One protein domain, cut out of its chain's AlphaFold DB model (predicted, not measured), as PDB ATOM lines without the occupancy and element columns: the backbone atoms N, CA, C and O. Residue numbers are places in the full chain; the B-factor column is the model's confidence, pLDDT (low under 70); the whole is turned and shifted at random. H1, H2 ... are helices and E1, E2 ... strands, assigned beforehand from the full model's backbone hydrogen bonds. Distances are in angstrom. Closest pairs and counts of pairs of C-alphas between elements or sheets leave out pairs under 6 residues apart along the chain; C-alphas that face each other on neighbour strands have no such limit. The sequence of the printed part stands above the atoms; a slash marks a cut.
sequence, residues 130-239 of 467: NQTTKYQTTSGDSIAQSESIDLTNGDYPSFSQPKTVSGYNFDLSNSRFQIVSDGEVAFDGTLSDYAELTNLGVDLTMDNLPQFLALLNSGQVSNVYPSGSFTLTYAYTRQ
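This is residues 130 to 239 of the 467 residues of the protein "GRAM_POS_ANCHORING domain-containing protein" of Lactobacillus hokkaidonensis JCM 18461 (UniProt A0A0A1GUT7). A twisted sheet of five strands makes a wall, with helix H1 packed by its residues 191 to 195 on one face, chiefly at E3. The second helix, H2, lies farther out on that same side, clear of the strands. The printed part has 110 residues with two named helices and five named strands, in the order E1 E2 E3 E4 H1 H2 E5; the class is mixed, helices and strands. Across the mixed sheet the strands run E2 E1 E5 E3 E4, with E1 and E5 parallel and the other neighbours antiparallel. The whole is compact, with a radius of gyration of the C-alphas of 13.8 A and spans of 42 by 31 by 21 A.

E1 is residues 130 to 137, 22.2 A long, beginning at C-alpha 130 at (-23.035, -44.013, 15.258). E2 is residues 147 to 151, 13.0 A. E3, residues 168 to 181, is the longest strand at 32.3 A and bends by 65 degrees at residue 173. E4 is residues 184 to 190, 17.9 A. H1 is residues 191 to 197, 9.9 A, and H2 is residues 209 to 218, 14.2 A, beginning at C-alpha 209 at (-18.470, -26.373, 2.663). E5, residues 229 to 238, is 28.5 A long and ends at C-alpha 238 at (-29.205, -15.960, 16.890).

E2, an edge strand, forms a hairpin with E1, with N 131 and O 149 at 2.8 A. E1 and E5 are parallel at 14 degrees, with N 132 and O 230 at 2.8 A. E5 and E3 are antiparallel at 163 degrees, with N 178 and O 231 at 2.9 A. E3 and E4, the other edge strand, form a hairpin, with N 179 and O 187 at 2.8 A. H1 is on the sheet at a height of 6.9 A, over none of the strands; its closest C-alpha pair with E3 is Arg 176 and Leu 191, 5.1 A. H2 is not on the sheet. H1 and H2 are close but not clearly touching, the closest C-alphas being those of Ala 195 and Phe 212, 7.2 A, at a steep tilt of 59 degrees, the same way. E4, H1, H2 and E5 form a split strand-helix-strand unit, two strands running the same way with E3 between them in the sheet, and its crossover is right-handed. In H1 and H2 every O i to N i+4 pair is within hydrogen-bond range.

The two C-alphas farthest apart, those of Asn 223 and Gln 239, are 41.7 A apart. The printed part has no cut. The links E2 to E3, residues 152 to 167, and H1 to H2 are long. The mean pLDDT of the printed part is 87.4, and residues 199 to 202 and 223 to 226 are under 70.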
ATOM      1  N   ASN A 130     -21.966 -44.999  15.392       89.38
ATOM      2  CA  ASN A 130     -23.035 -44.013  15.258       89.38
ATOM      3  C   ASN A 130     -22.496 -42.739  14.613       89.38
ATOM      4  O   ASN A 130     -21.632 -42.062  15.173       89.38
ATOM      5  N   GLN A 131     -23.043 -42.375  13.460       93.31
ATOM      6  CA  GLN A 131     -22.941 -41.028  12.922       93.31
ATOM      7  C   GLN A 131     -24.052 -40.173  13.528       93.31
ATOM      8  O   GLN A 131     -25.201 -40.600  13.576       93.31
ATOM      9  N   THR A 132     -23.742 -38.962  13.979       95.56
ATOM     10  CA  THR A 132     -24.735 -38.002  14.472       95.56
ATOM     11  C   THR A 132     -24.474 -36.604  13.922       95.56
ATOM     12  O   THR A 132     -23.350 -36.113  13.979       95.56
ATOM     13  N   THR A 133     -25.525 -35.937  13.453       96.75
ATOM     14  CA  THR A 133     -25.530 -34.519  13.086       96.75
ATOM     15  C   THR A 133     -26.381 -33.745  14.090       96.75
ATOM     16  O   THR A 133     -27.550 -34.074  14.303       96.75
ATOM     17  N   LYS A 134     -25.812 -32.714  14.720       96.69
ATOM     18  CA  LYS A 134     -26.469 -31.864  15.723       96.69
ATOM     19  C   LYS A 134     -26.595 -30.428  15.219       96.69
ATOM     20  O   LYS A 134     -25.723 -29.942  14.506       96.69
ATOM     21  N   TYR A 135     -27.651 -29.746  15.654       96.69
ATOM     22  CA  TYR A 135     -27.937 -28.349  15.321       96.69
ATOM     23  C   TYR A 135     -28.109 -27.570  16.623       96.69
ATOM     24  O   TYR A 135     -29.105 -27.757  17.332       96.69
ATOM     25  N   GLN A 136     -27.116 -26.755  16.974       96.44
ATOM     26  CA  GLN A 136     -27.029 -26.132  18.294       96.44
ATOM     27  C   GLN A 136     -26.691 -24.645  18.212       96.44
ATOM     28  O   GLN A 136     -26.060 -24.192  17.260       96.44
ATOM     29  N   THR A 137     -27.073 -23.880  19.230       92.31
ATOM     30  CA  THR A 137     -26.520 -22.540  19.443       92.31
ATOM     31  C   THR A 137     -25.024 -22.620  19.756       92.31
ATOM     32  O   THR A 137     -24.511 -23.665  20.161       92.31
ATOM     33  N   THR A 138     -24.313 -21.496  19.663       87.31
ATOM     34  CA  THR A 138     -22.920 -21.397  20.141       87.31
ATOM     35  C   THR A 138     -22.768 -21.663  21.650       87.31
ATOM     36  O   THR A 138     -21.677 -22.016  22.092       87.31
ATOM     37  N   SER A 139     -23.850 -21.565  22.437       87.81
ATOM     38  CA  SER A 139     -23.910 -21.977  23.853       87.81
ATOM     39  C   SER A 139     -24.143 -23.481  24.065       87.81
ATOM     40  O   SER A 139     -23.989 -23.957  25.189       87.81
ATOM     41  N   GLY A 140     -24.476 -24.238  23.012       90.19
ATOM     42  CA  GLY A 140     -24.710 -25.687  23.055       90.19
ATOM     43  C   GLY A 140     -26.180 -26.114  23.164       90.19
ATOM     44  O   GLY A 140     -26.456 -27.313  23.247       90.19
ATOM     45  N   ASP A 141     -27.126 -25.175  23.133       91.50
ATOM     46  CA  ASP A 141     -28.558 -25.471  23.213       91.50
ATOM     47  C   ASP A 141     -29.066 -26.034  21.883       91.50
ATOM     48  O   ASP A 141     -28.782 -25.488  20.819       91.50
ATOM     49  N   SER A 142     -29.831 -27.127  21.919       92.94
ATOM     50  CA  SER A 142     -30.397 -27.730  20.705       92.94
ATOM     51  C   SER A 142     -31.474 -26.829  20.101       92.94
ATOM     52  O   SER A 142     -32.440 -26.491  20.781       92.94
ATOM     53  N   ILE A 143     -31.351 -26.502  18.812       90.50
ATOM     54  CA  ILE A 143     -32.328 -25.662  18.089       90.50
ATOM     55  C   ILE A 143     -33.079 -26.408  16.982       90.50
ATOM     56  O   ILE A 143     -34.075 -25.912  16.462       90.50
ATOM     57  N   ALA A 144     -32.624 -27.610  16.629       91.62
ATOM     58  CA  ALA A 144     -33.360 -28.535  15.776       91.62
ATOM     59  C   ALA A 144     -33.093 -29.984  16.201       91.62
ATOM     60  O   ALA A 144     -32.173 -30.264  16.976       91.62
ATOM     61  N   GLN A 145     -33.913 -30.911  15.702       93.38
ATOM     62  CA  GLN A 145     -33.746 -32.339  15.963       93.38
ATOM     63  C   GLN A 145     -32.423 -32.840  15.371       93.38
ATOM     64  O   GLN A 145     -32.112 -32.567  14.211       93.38
ATOM     65  N   SER A 146     -31.661 -33.577  16.183       93.62
ATOM     66  CA  SER A 146     -30.439 -34.247  15.730       93.62
ATOM     67  C   SER A 146     -30.776 -35.448  14.850       93.62
ATOM     68  O   SER A 146     -31.797 -36.108  15.045       93.62
ATOM     69  N   GLU A 147     -29.901 -35.739  13.899       94.56
ATOM     70  CA  GLU A 147     -30.029 -36.868  12.979       94.56
ATOM     71  C   GLU A 147     -28.952 -37.887  13.311       94.56
ATOM     72  O   GLU A 147     -27.800 -37.507  13.507       94.56
ATOM     73  N   SER A 148     -29.308 -39.168  13.367       94.19
ATOM     74  CA  SER A 148     -28.353 -40.238  13.648       94.19
ATOM     75  C   SER A 148     -28.533 -41.389  12.675       94.19
ATOM     76  O   SER A 148     -29.659 -41.720  12.303       94.19
ATOM     77  N   ILE A 149     -27.413 -41.971  12.257       92.31
ATOM     78  CA  ILE A 149     -27.355 -43.114  11.348       92.31
ATOM     79  C   ILE A 149     -26.337 -44.100  11.907       92.31
ATOM     80  O   ILE A 149     -25.224 -43.719  12.276       92.31
ATOM     81  N   ASP A 150     -26.733 -45.361  11.941       91.12
ATOM     82  CA  ASP A 150     -25.881 -46.472  12.326       91.12
ATOM     83  C   ASP A 150     -25.089 -46.932  11.097       91.12
ATOM     84  O   ASP A 150     -25.667 -47.258  10.059       91.12
ATOM     85  N   LEU A 151     -23.765 -46.933  11.210       87.62
ATOM     86  CA  LEU A 151     -22.830 -47.331  10.163       87.62
ATOM     87  C   LEU A 151     -22.149 -48.643  10.543       87.62
ATOM     88  O   LEU A 151     -21.692 -48.836  11.671       87.62
ATOM     89  N   THR A 152     -22.024 -49.535   9.576       87.44
ATOM     90  CA  THR A 152     -21.275 -50.786   9.670       87.44
ATOM     91  C   THR A 152     -20.011 -50.731   8.813       87.44
ATOM     92  O   THR A 152     -19.727 -49.757   8.111       87.44
ATOM     93  N   ASN A 153     -19.179 -51.768   8.906       84.25
ATOM     94  CA  ASN A 153     -17.937 -51.828   8.144       84.25
ATOM     95  C   ASN A 153     -18.243 -51.895   6.642       84.25
ATOM     96  O   ASN A 153     -18.896 -52.832   6.189       84.25
ATOM     97  N   GLY A 154     -17.709 -50.949   5.876       83.44
ATOM     98  CA  GLY A 154     -17.983 -50.811   4.451       83.44
ATOM     99  C   GLY A 154     -19.033 -49.750   4.102       83.44
ATOM    100  O   GLY A 154     -19.146 -49.408   2.925       83.44
ATOM    101  N   ASP A 155     -19.750 -49.199   5.084       88.88
ATOM    102  CA  ASP A 155     -20.684 -48.098   4.842       88.88
ATOM    103  C   ASP A 155     -19.945 -46.775   4.618       88.88
ATOM    104  O   ASP A 155     -18.778 -46.610   4.988       88.88
ATOM    105  N   TYR A 156     -20.637 -45.822   4.001       87.69
ATOM    106  CA  TYR A 156     -20.152 -44.461   3.796       87.69
ATOM    107  C   TYR A 156     -20.900 -43.510   4.732       87.69
ATOM    108  O   TYR A 156     -22.126 -43.621   4.840       87.69
ATOM    109  N   PRO A 157     -20.207 -42.561   5.382       89.69
ATOM    110  CA  PRO A 157     -20.863 -41.464   6.067       89.69
ATOM    111  C   PRO A 157     -21.748 -40.656   5.112       89.69
ATOM    112  O   PRO A 157     -21.497 -40.570   3.909       89.69
ATOM    113  N   SER A 158     -22.781 -40.033   5.663       91.88
ATOM    114  CA  SER A 158     -23.745 -39.238   4.901       91.88
ATOM    115  C   SER A 158     -24.143 -37.968   5.653       91.88
ATOM    116  O   SER A 158     -25.305 -37.768   6.013       91.88
ATOM    117  N   PHE A 159     -23.168 -37.113   5.948       91.88
ATOM    118  CA  PHE A 159     -23.407 -35.793   6.522       91.88
ATOM    119  C   PHE A 159     -24.135 -34.894   5.519       91.88
ATOM    120  O   PHE A 159     -23.701 -34.726   4.376       91.88
ATOM    121  N   SER A 160     -25.247 -34.308   5.954       87.94
ATOM    122  CA  SER A 160     -26.022 -33.325   5.199       87.94
ATOM    123  C   SER A 160     -25.474 -31.916   5.392       87.94
ATOM    124  O   SER A 160     -24.800 -31.646   6.380       87.94
ATOM    125  N   GLN A 161     -25.818 -31.000   4.485       91.94
ATOM    126  CA  GLN A 161     -25.621 -29.552   4.650       91.94
ATOM    127  C   GLN A 161     -26.281 -29.026   5.944       91.94
ATOM    128  O   GLN A 161     -27.251 -29.634   6.417       91.94
ATOM    129  N   PRO A 162     -25.814 -27.890   6.500       94.50
ATOM    130  CA  PRO A 162     -26.512 -27.221   7.591       94.50
ATOM    131  C   PRO A 162     -27.937 -26.838   7.170       94.50
ATOM    132  O   PRO A 162     -28.190 -26.430   6.035       94.50
ATOM    133  N   LYS A 163     -28.887 -26.962   8.098       92.38
ATOM    134  CA  LYS A 163     -30.293 -26.607   7.866       92.38
ATOM    135  C   LYS A 163     -30.507 -25.107   8.024       92.38
ATOM    136  O   LYS A 163     -29.883 -24.471   8.873       92.38
ATOM    137  N   THR A 164     -31.461 -24.554   7.286       90.12
ATOM    138  CA  THR A 164     -32.024 -23.241   7.616       90.12
ATOM    139  C   THR A 164     -32.887 -23.381   8.868       90.12
ATOM    140  O   THR A 164     -33.839 -24.161   8.880       90.12
ATOM    141  N   VAL A 165     -32.562 -22.631   9.922       85.69
ATOM    142  CA  VAL A 165     -33.328 -22.604  11.174       85.69
ATOM    143  C   VAL A 165     -33.842 -21.183  11.390       85.69
ATOM    144  O   VAL A 165     -33.063 -20.236  11.426       85.69
ATOM    145  N   SER A 166     -35.162 -21.017  11.500       78.81
ATOM    146  CA  SER A 166     -35.789 -19.694  11.627       78.81
ATOM    147  C   SER A 166     -35.262 -18.931  12.847       78.81
ATOM    148  O   SER A 166     -35.301 -19.451  13.960       78.81
ATOM    149  N   GLY A 167     -34.819 -17.685  12.646       76.50
ATOM    150  CA  GLY A 167     -34.272 -16.824  13.703       76.50
ATOM    151  C   GLY A 167     -32.801 -17.082  14.044       76.50
ATOM    152  O   GLY A 167     -32.297 -16.521  15.018       76.50
ATOM    153  N   TYR A 168     -32.109 -17.910  13.259       87.50
ATOM    154  CA  TYR A 168     -30.709 -18.255  13.466       87.50
ATOM    155  C   TYR A 168     -29.913 -18.206  12.160       87.50
ATOM    156  O   TYR A 168     -30.368 -18.666  11.115       87.50
ATOM    157  N   ASN A 169     -28.686 -17.706  12.251       89.69
ATOM    158  CA  ASN A 169     -27.693 -17.761  11.192       89.69
ATOM    159  C   ASN A 169     -26.716 -18.899  11.478       89.69
ATOM    160  O   ASN A 169     -26.248 -19.059  12.605       89.69
ATOM    161  N   PHE A 170     -26.411 -19.693  10.456       94.12
ATOM    162  CA  PHE A 170     -25.382 -20.718  10.559       94.12
ATOM    163  C   PHE A 170     -24.011 -20.074  10.806       94.12
ATOM    164  O   PHE A 170     -23.647 -19.103  10.144       94.12
ATOM    165  N   ASP A 171     -23.266 -20.622  11.759       94.38
ATOM    166  CA  ASP A 171     -21.941 -20.159  12.148       94.38
ATOM    167  C   ASP A 171     -20.907 -21.258  11.888       94.38
ATOM    168  O   ASP A 171     -20.694 -22.176  12.689       94.38
ATOM    169  N   LEU A 172     -20.250 -21.149  10.736       94.12
ATOM    170  CA  LEU A 172     -19.211 -22.081  10.319       94.12
ATOM    171  C   LEU A 172     -18.022 -22.098  11.292       94.12
ATOM    172  O   LEU A 172     -17.480 -23.164  11.570       94.12
ATOM    173  N   SER A 173     -17.653 -20.939  11.844       92.00
ATOM    174  CA  SER A 173     -16.456 -20.783  12.680       92.00
ATOM    175  C   SER A 173     -16.558 -21.511  14.021       92.00
ATOM    176  O   SER A 173     -15.560 -22.011  14.536       92.00
ATOM    177  N   ASN A 174     -17.776 -21.627  14.556       94.31
ATOM    178  CA  ASN A 174     -18.061 -22.343  15.799       94.31
ATOM    179  C   ASN A 174     -18.587 -23.769  15.574       94.31
ATOM    180  O   ASN A 174     -18.851 -24.485  16.543       94.31
ATOM    181  N   SER A 175     -18.752 -24.196  14.319       96.50
ATOM    182  CA  SER A 175     -19.172 -25.560  13.990       96.50
ATOM    183  C   SER A 175     -18.035 -26.553  14.220       96.50
ATOM    184  O   SER A 175     -16.860 -26.230  14.037       96.50
ATOM    185  N   ARG A 176     -18.374 -27.775  14.642       95.94
ATOM    186  CA  ARG A 176     -17.407 -28.744  15.181       95.94
ATOM    187  C   ARG A 176     -17.565 -30.134  14.605       95.94
ATOM    188  O   ARG A 176     -18.669 -30.551  14.259       95.94
ATOM    189  N   PHE A 177     -16.462 -30.871  14.591       94.56
ATOM    190  CA  PHE A 177     -16.439 -32.286  14.260       94.56
ATOM    191  C   PHE A 177     -15.708 -33.075  15.344       94.56
ATOM    192  O   PHE A 177     -14.690 -32.632  15.876       94.56
ATOM    193  N   GLN A 178     -16.246 -34.240  15.686       93.81
ATOM    194  CA  GLN A 178     -15.676 -35.135  16.680       93.81
ATOM    195  C   GLN A 178     -15.669 -36.566  16.151       93.81
ATOM    196  O   GLN A 178     -16.663 -37.046  15.603       93.81
ATOM    197  N   ILE A 179     -14.548 -37.250  16.364       90.00
ATOM    198  CA  ILE A 179     -14.359 -38.665  16.062       90.00
ATOM    199  C   ILE A 179     -13.991 -39.372  17.359       90.00
ATOM    200  O   ILE A 179     -12.983 -39.043  17.991       90.00
ATOM    201  N   VAL A 180     -14.783 -40.371  17.733       87.81
ATOM    202  CA  VAL A 180     -14.464 -41.308  18.810       87.81
ATOM    203  C   VAL A 180     -14.170 -42.660  18.182       87.81
ATOM    204  O   VAL A 180     -14.941 -43.153  17.365       87.81
ATOM    205  N   SER A 181     -13.056 -43.267  18.570       83.69
ATOM    206  CA  SER A 181     -12.634 -44.587  18.116       83.69
ATOM    207  C   SER A 181     -12.198 -45.398  19.321       83.69
ATOM    208  O   SER A 181     -11.350 -44.948  20.085       83.69
ATOM    209  N   ASP A 182     -12.767 -46.593  19.484       82.06
ATOM    210  CA  ASP A 182     -12.448 -47.499  20.599       82.06
ATOM    211  C   ASP A 182     -12.615 -46.836  21.983       82.06
ATOM    212  O   ASP A 182     -11.809 -46.997  22.895       82.06
ATOM    213  N   GLY A 183     -13.647 -45.995  22.121       81.94
ATOM    214  CA  GLY A 183     -13.923 -45.239  23.347       81.94
ATOM    215  C   GLY A 183     -12.980 -44.058  23.626       81.94
ATOM    216  O   GLY A 183     -13.209 -43.329  24.590       81.94
ATOM    217  N   GLU A 184     -11.962 -43.816  22.795       83.94
ATOM    218  CA  GLU A 184     -11.086 -42.643  22.888       83.94
ATOM    219  C   GLU A 184     -11.448 -41.580  21.838       83.94
ATOM    220  O   GLU A 184     -11.792 -41.886  20.698       83.94
ATOM    221  N   VAL A 185     -11.327 -40.301  22.205       86.38
ATOM    222  CA  VAL A 185     -11.476 -39.183  21.262       86.38
ATOM    223  C   VAL A 185     -10.245 -39.134  20.355       86.38
ATOM    224  O   VAL A 185      -9.155 -38.766  20.795       86.38
ATOM    225  N   ALA A 186     -10.424 -39.506  19.089       85.94
ATOM    226  CA  ALA A 186      -9.393 -39.451  18.056       85.94
ATOM    227  C   ALA A 186      -9.250 -38.034  17.475       85.94
ATOM    228  O   ALA A 186      -8.141 -37.596  17.165       85.94
ATOM    229  N   PHE A 187     -10.366 -37.307  17.372       88.44
ATOM    230  CA  PHE A 187     -10.407 -35.908  16.959       88.44
ATOM    231  C   PHE A 187     -11.556 -35.178  17.658       88.44
ATOM    232  O   PHE A 187     -12.637 -35.738  17.820       88.44
ATOM    233  N   ASP A 188     -11.321 -33.929  18.047       92.62
ATOM    234  CA  ASP A 188     -12.342 -33.005  18.534       92.62
ATOM    235  C   ASP A 188     -11.860 -31.573  18.284       92.62
ATOM    236  O   ASP A 188     -10.871 -31.135  18.880       92.62
ATOM    237  N   GLY A 189     -12.530 -30.871  17.374       92.62
ATOM    238  CA  GLY A 189     -12.141 -29.533  16.940       92.62
ATOM    239  C   GLY A 189     -13.215 -28.855  16.097       92.62
ATOM    240  O   GLY A 189     -14.327 -29.372  15.942       92.62
ATOM    241  N   THR A 190     -12.893 -27.678  15.571       93.81
ATOM    242  CA  THR A 190     -13.743 -26.971  14.606       93.81
ATOM    243  C   THR A 190     -13.727 -27.671  13.244       93.81
ATOM    244  O   THR A 190     -12.864 -28.509  12.964       93.81
ATOM    245  N   LEU A 191     -14.684 -27.341  12.372       91.88
ATOM    246  CA  LEU A 191     -14.655 -27.843  10.993       91.88
ATOM    247  C   LEU A 191     -13.427 -27.351  10.228       91.88
ATOM    248  O   LEU A 191     -12.857 -28.121   9.460       91.88
ATOM    249  N   SER A 192     -12.984 -26.122  10.493       89.62
ATOM    250  CA  SER A 192     -11.749 -25.585   9.925       89.62
ATOM    251  C   SER A 192     -10.523 -26.382  10.381       89.62
ATOM    252  O   SER A 192      -9.743 -26.798   9.531       89.62
ATOM    253  N   ASP A 193     -10.414 -26.720  11.676       89.50
ATOM    254  CA  ASP A 193      -9.307 -27.550  12.191       89.50
ATOM    255  C   ASP A 193      -9.239 -28.908  11.471       89.50
ATOM    256  O   ASP A 193      -8.163 -29.423  11.159       89.50
ATOM    257  N   TYR A 194     -10.398 -29.514  11.192       87.62
ATOM    258  CA  TYR A 194     -10.452 -30.789  10.481       87.62
ATOM    259  C   TYR A 194     -10.158 -30.647   8.977       87.62
ATOM    260  O   TYR A 194      -9.494 -31.503   8.383       87.62
ATOM    261  N   ALA A 195     -10.626 -29.569   8.342       86.00
ATOM    262  CA  ALA A 195     -10.338 -29.266   6.941       86.00
ATOM    263  C   ALA A 195      -8.831 -29.054   6.702       86.00
ATOM    264  O   ALA A 195      -8.282 -29.566   5.724       86.00
ATOM    265  N   GLU A 196      -8.144 -28.391   7.637       83.88
ATOM    266  CA  GLU A 196      -6.687 -28.241   7.620       83.88
ATOM    267  C   GLU A 196      -5.972 -29.597   7.723       83.88
ATOM    268  O   GLU A 196      -5.072 -29.891   6.934       83.88
ATOM    269  N   LEU A 197      -6.404 -30.472   8.641       81.25
ATOM    270  CA  LEU A 197      -5.818 -31.809   8.815       81.25
ATOM    271  C   LEU A 197      -5.998 -32.718   7.594       81.25
ATOM    272  O   LEU A 197      -5.134 -33.548   7.308       81.25
ATOM    273  N   THR A 198      -7.111 -32.571   6.873       72.62
ATOM    274  CA  THR A 198      -7.405 -33.344   5.652       72.62
ATOM    275  C   THR A 198      -6.735 -32.773   4.402       72.62
ATOM    276  O   THR A 198      -6.868 -33.344   3.319       72.62
ATOM    277  N   ASN A 199      -5.935 -31.711   4.563       67.50
ATOM    278  CA  ASN A 199      -5.098 -31.115   3.529       67.50
ATOM    279  C   ASN A 199      -5.899 -30.658   2.297       67.50
ATOM    280  O   ASN A 199      -5.410 -30.720   1.168       67.50
ATOM    281  N   LEU A 200      -7.128 -30.175   2.519       64.62
ATOM    282  CA  LEU A 200      -7.960 -29.570   1.475       64.62
ATOM    283  C   LEU A 200      -7.342 -28.288   0.889       64.62
ATOM    284  O   LEU A 200      -7.768 -27.841  -0.170       64.62
ATOM    285  N   GLY A 201      -6.308 -27.729   1.528       57.50
ATOM    286  CA  GLY A 201      -5.470 -26.671   0.958       57.50
ATOM    287  C   GLY A 201      -6.152 -25.305   0.835       57.50
ATOM    288  O   GLY A 201      -5.635 -24.441   0.132       57.50
ATOM    289  N   VAL A 202      -7.295 -25.108   1.497       63.00
ATOM    290  CA  VAL A 202      -8.057 -23.853   1.502       63.00
ATOM    291  C   VAL A 202      -8.739 -23.668   2.853       63.00
ATOM    292  O   VAL A 202      -9.191 -24.649   3.446       63.00
ATOM    293  N   ASP A 203      -8.854 -22.416   3.299       81.44
ATOM    294  CA  ASP A 203      -9.688 -22.057   4.447       81.44
ATOM    295  C   ASP A 203     -11.125 -22.525   4.192       81.44
ATOM    296  O   ASP A 203     -11.685 -22.299   3.113       81.44
ATOM    297  N   LEU A 204     -11.726 -23.204   5.169       87.19
ATOM    298  CA  LEU A 204     -13.116 -23.631   5.058       87.19
ATOM    299  C   LEU A 204     -14.022 -22.391   5.096       87.19
ATOM    300  O   LEU A 204     -14.053 -21.649   6.077       87.19
ATOM    301  N   THR A 205     -14.774 -22.176   4.023       90.69
ATOM    302  CA  THR A 205     -15.748 -21.099   3.849       90.69
ATOM    303  C   THR A 205     -17.126 -21.680   3.538       90.69
ATOM    304  O   THR A 205     -17.292 -22.877   3.301       90.69
ATOM    305  N   MET A 206     -18.147 -20.823   3.508       88.81
ATOM    306  CA  MET A 206     -19.489 -21.246   3.096       88.81
ATOM    307  C   MET A 206     -19.524 -21.795   1.664       88.81
ATOM    308  O   MET A 206     -20.279 -22.726   1.390       88.81
ATOM    309  N   ASP A 207     -18.681 -21.271   0.772       88.50
ATOM    310  CA  ASP A 207     -18.673 -21.648  -0.643       88.50
ATOM    311  C   ASP A 207     -18.083 -23.045  -0.877       88.50
ATOM    312  O   ASP A 207     -18.530 -23.769  -1.769       88.50
ATOM    313  N   ASN A 208     -17.093 -23.451  -0.072       89.81
ATOM    314  CA  ASN A 208     -16.434 -24.754  -0.203       89.81
ATOM    315  C   ASN A 208     -16.930 -25.808   0.808       89.81
ATOM    316  O   ASN A 208     -16.594 -26.986   0.665       89.81
ATOM    317  N   LEU A 209     -17.805 -25.438   1.751       91.19
ATOM    318  CA  LEU A 209     -18.470 -26.373   2.663       91.19
ATOM    319  C   LEU A 209     -19.132 -27.571   1.947       91.19
ATOM    320  O   LEU A 209     -18.937 -28.699   2.405       91.19
ATOM    321  N   PRO A 210     -19.843 -27.415   0.806       91.81
ATOM    322  CA  PRO A 210     -20.371 -28.563   0.069       91.81
ATOM    323  C   PRO A 210     -19.298 -29.575  -0.355       91.81
ATOM    324  O   PRO A 210     -19.527 -30.782  -0.289       91.81
ATOM    325  N   GLN A 211     -18.125 -29.093  -0.774       88.81
ATOM    326  CA  GLN A 211     -17.011 -29.944  -1.204       88.81
ATOM    327  C   GLN A 211     -16.364 -30.650  -0.010       88.81
ATOM    328  O   GLN A 211     -16.055 -31.836  -0.092       88.81
ATOM    329  N   PHE A 212     -16.222 -29.949   1.118       89.12
ATOM    330  CA  PHE A 212     -15.755 -30.533   2.375       89.12
ATOM    331  C   PHE A 212     -16.669 -31.669   2.857       89.12
ATOM    332  O   PHE A 212     -16.190 -32.754   3.179       89.12
ATOM    333  N   LEU A 213     -17.991 -31.465   2.846       91.69
ATOM    334  CA  LEU A 213     -18.950 -32.511   3.218       91.69
ATOM    335  C   LEU A 213     -18.914 -33.694   2.244       91.69
ATOM    336  O   LEU A 213     -18.974 -34.845   2.673       91.69
ATOM    337  N   ALA A 214     -18.768 -33.433   0.941       89.19
ATOM    338  CA  ALA A 214     -18.591 -34.491  -0.049       89.19
ATOM    339  C   ALA A 214     -17.319 -35.314   0.217       89.19
ATOM    340  O   ALA A 214     -17.353 -36.538   0.095       89.19
ATOM    341  N   LEU A 215     -16.227 -34.666   0.645       86.19
ATOM    342  CA  LEU A 215     -15.021 -35.363   1.079       86.19
ATOM    343  C   LEU A 215     -15.322 -36.241   2.299       86.19
ATOM    344  O   LEU A 215     -15.078 -37.441   2.225       86.19
ATOM    345  N   LEU A 216     -15.921 -35.706   3.370       87.31
ATOM    346  CA  LEU A 216     -16.294 -36.507   4.549       87.31
ATOM    347  C   LEU A 216     -17.129 -37.745   4.197       87.31
ATOM    348  O   LEU A 216     -16.895 -38.821   4.743       87.31
ATOM    349  N   ASN A 217     -18.055 -37.607   3.250       90.38
ATOM    350  CA  ASN A 217     -18.952 -38.679   2.821       90.38
ATOM    351  C   ASN A 217     -18.311 -39.665   1.829       90.38
ATOM    352  O   ASN A 217     -18.891 -40.705   1.530       90.38
ATOM    353  N   SER A 218     -17.129 -39.359   1.290       85.00
ATOM    354  CA  SER A 218     -16.453 -40.220   0.308       85.00
ATOM    355  C   SER A 218     -15.588 -41.316   0.934       85.00
ATOM    356  O   SER A 218     -15.228 -42.277   0.253       85.00
ATOM    357  N   GLY A 219     -15.233 -41.195   2.218       81.69
ATOM    358  CA  GLY A 219     -14.413 -42.193   2.897       81.69
ATOM    359  C   GLY A 219     -15.253 -43.343   3.430       81.69
ATOM    360  O   GLY A 219     -16.220 -43.137   4.154       81.69
ATOM    361  N   GLN A 220     -14.856 -44.566   3.101       83.81
ATOM    362  CA  GLN A 220     -15.520 -45.761   3.601       83.81
ATOM    363  C   GLN A 220     -15.134 -46.024   5.063       83.81
ATOM    364  O   GLN A 220     -13.961 -45.926   5.443       83.81
ATOM    365  N   VAL A 221     -16.109 -46.407   5.885       80.44
ATOM    366  CA  VAL A 221     -15.867 -46.854   7.256       80.44
ATOM    367  C   VAL A 221     -15.121 -48.187   7.217       80.44
ATOM    368  O   VAL A 221     -15.629 -49.192   6.720       80.44
ATOM    369  N   SER A 222     -13.908 -48.203   7.768       72.88
ATOM    370  CA  SER A 222     -13.066 -49.396   7.887       72.88
ATOM    371  C   SER A 222     -12.615 -49.596   9.330       72.88
ATOM    372  O   SER A 222     -12.272 -48.610   9.985       72.88
ATOM    373  N   ASN A 223     -12.517 -50.850   9.781       65.75
ATOM    374  CA  ASN A 223     -12.105 -51.223  11.142       65.75
ATOM    375  C   ASN A 223     -13.033 -50.622  12.202       65.75
ATOM    376  O   ASN A 223     -12.651 -49.748  12.976       65.75
ATOM    377  N   VAL A 224     -14.280 -51.091  12.208       63.75
ATOM    378  CA  VAL A 224     -15.279 -50.648  13.179       63.75
ATOM    379  C   VAL A 224     -14.903 -51.143  14.576       63.75
ATOM    380  O   VAL A 224     -14.882 -52.348  14.830       63.75
ATOM    381  N   TYR A 225     -14.603 -50.207  15.475       66.75
ATOM    382  CA  TYR A 225     -14.338 -50.493  16.883       66.75
ATOM    383  C   TYR A 225     -15.635 -50.453  17.694       66.75
ATOM    384  O   TYR A 225     -16.499 -49.613  17.420       66.75
ATOM    385  N   PRO A 226     -15.770 -51.298  18.731       64.31
ATOM    386  CA  PRO A 226     -16.842 -51.148  19.701       64.31
ATOM    387  C   PRO A 226     -16.800 -49.725  20.276       64.31
ATOM    388  O   PRO A 226     -15.763 -49.282  20.763       64.31
ATOM    389  N   SER A 227     -17.927 -49.007  20.249       72.00
ATOM    390  CA  SER A 227     -18.061 -47.623  20.759       72.00
ATOM    391  C   SER A 227     -17.500 -46.501  19.869       72.00
ATOM    392  O   SER A 227     -17.305 -45.385  20.352       72.00
ATOM    393  N   GLY A 228     -17.229 -46.753  18.585       83.44
ATOM    394  CA  GLY A 228     -16.873 -45.674  17.661       83.44
ATOM    395  C   GLY A 228     -18.060 -44.748  17.339       83.44
ATOM    396  O   GLY A 228     -19.209 -45.188  17.301       83.44
ATOM    397  N   SER A 229     -17.798 -43.461  17.099       90.44
ATOM    398  CA  SER A 229     -18.817 -42.505  16.639       90.44
ATOM    399  C   SER A 229     -18.220 -41.345  15.848       90.44
ATOM    400  O   SER A 229     -17.074 -40.946  16.070       90.44
ATOM    401  N   PHE A 230     -19.033 -40.776  14.962       92.25
ATOM    402  CA  PHE A 230     -18.771 -39.498  14.314       92.25
ATOM    403  C   PHE A 230     -19.851 -38.506  14.720       92.25
ATOM    404  O   PHE A 230     -21.037 -38.803  14.592       92.25
ATOM    405  N   THR A 231     -19.469 -37.318  15.178       95.44
ATOM    406  CA  THR A 231     -20.424 -36.249  15.487       95.44
ATOM    407  C   THR A 231     -20.065 -34.981  14.731       95.44
ATOM    408  O   THR A 231     -18.996 -34.415  14.944       95.44
ATOM    409  N   LEU A 232     -20.982 -34.515  13.887       97.00
ATOM    410  CA  LEU A 232     -20.939 -33.208  13.243       97.00
ATOM    411  C   LEU A 232     -21.915 -32.273  13.956       97.00
ATOM    412  O   LEU A 232     -23.113 -32.538  13.993       97.00
ATOM    413  N   THR A 233     -21.422 -31.178  14.521       97.62
ATOM    414  CA  THR A 233     -22.257 -30.164  15.171       97.62
ATOM    415  C   THR A 233     -22.220 -28.886  14.352       97.62
ATOM    416  O   THR A 233     -21.193 -28.210  14.296       97.62
ATOM    417  N   TYR A 234     -23.357 -28.530  13.764       97.88
ATOM    418  CA  TYR A 234     -23.565 -27.217  13.175       97.88
ATOM    419  C   TYR A 234     -23.928 -26.217  14.266       97.88
ATOM    420  O   TYR A 234     -24.938 -26.380  14.961       97.88
ATOM    421  N   ALA A 235     -23.084 -25.201  14.417       96.94
ATOM    422  CA  ALA A 235     -23.314 -24.097  15.328       96.94
ATOM    423  C   ALA A 235     -24.129 -23.001  14.646       96.94
ATOM    424  O   ALA A 235     -24.020 -22.763  13.443       96.94
ATOM    425  N   TYR A 236     -24.944 -22.324  15.441       93.94
ATOM    426  CA  TYR A 236     -25.800 -21.247  14.989       93.94
ATOM    427  C   TYR A 236     -25.731 -20.072  15.956       93.94
ATOM    428  O   TYR A 236     -25.755 -20.232  17.179       93.94
ATOM    429  N   THR A 237     -25.699 -18.874  15.392       88.81
ATOM    430  CA  THR A 237     -25.867 -17.622  16.125       88.81
ATOM    431  C   THR A 237     -27.297 -17.147  15.958       88.81
ATOM    432  O   THR A 237     -27.907 -17.318  14.902       88.81
ATOM    433  N   ARG A 238     -27.882 -16.576  17.013       81.06
ATOM    434  CA  ARG A 238     -29.205 -15.960  16.890       81.06
ATOM    435  C   ARG A 238     -29.090 -14.820  15.881       81.06
ATOM    436  O   ARG A 238     -28.180 -14.002  15.995       81.06
ATOM    437  N   GLN A 239     -29.978 -14.784  14.893       77.00
ATOM    438  CA  GLN A 239     -30.029 -13.656  13.973       77.00
ATOM    439  C   GLN A 239     -30.293 -12.396  14.802       77.00
ATOM    440  O   GLN A 239     -31.175 -12.413  15.663       77.00
TER     441      GLN A 239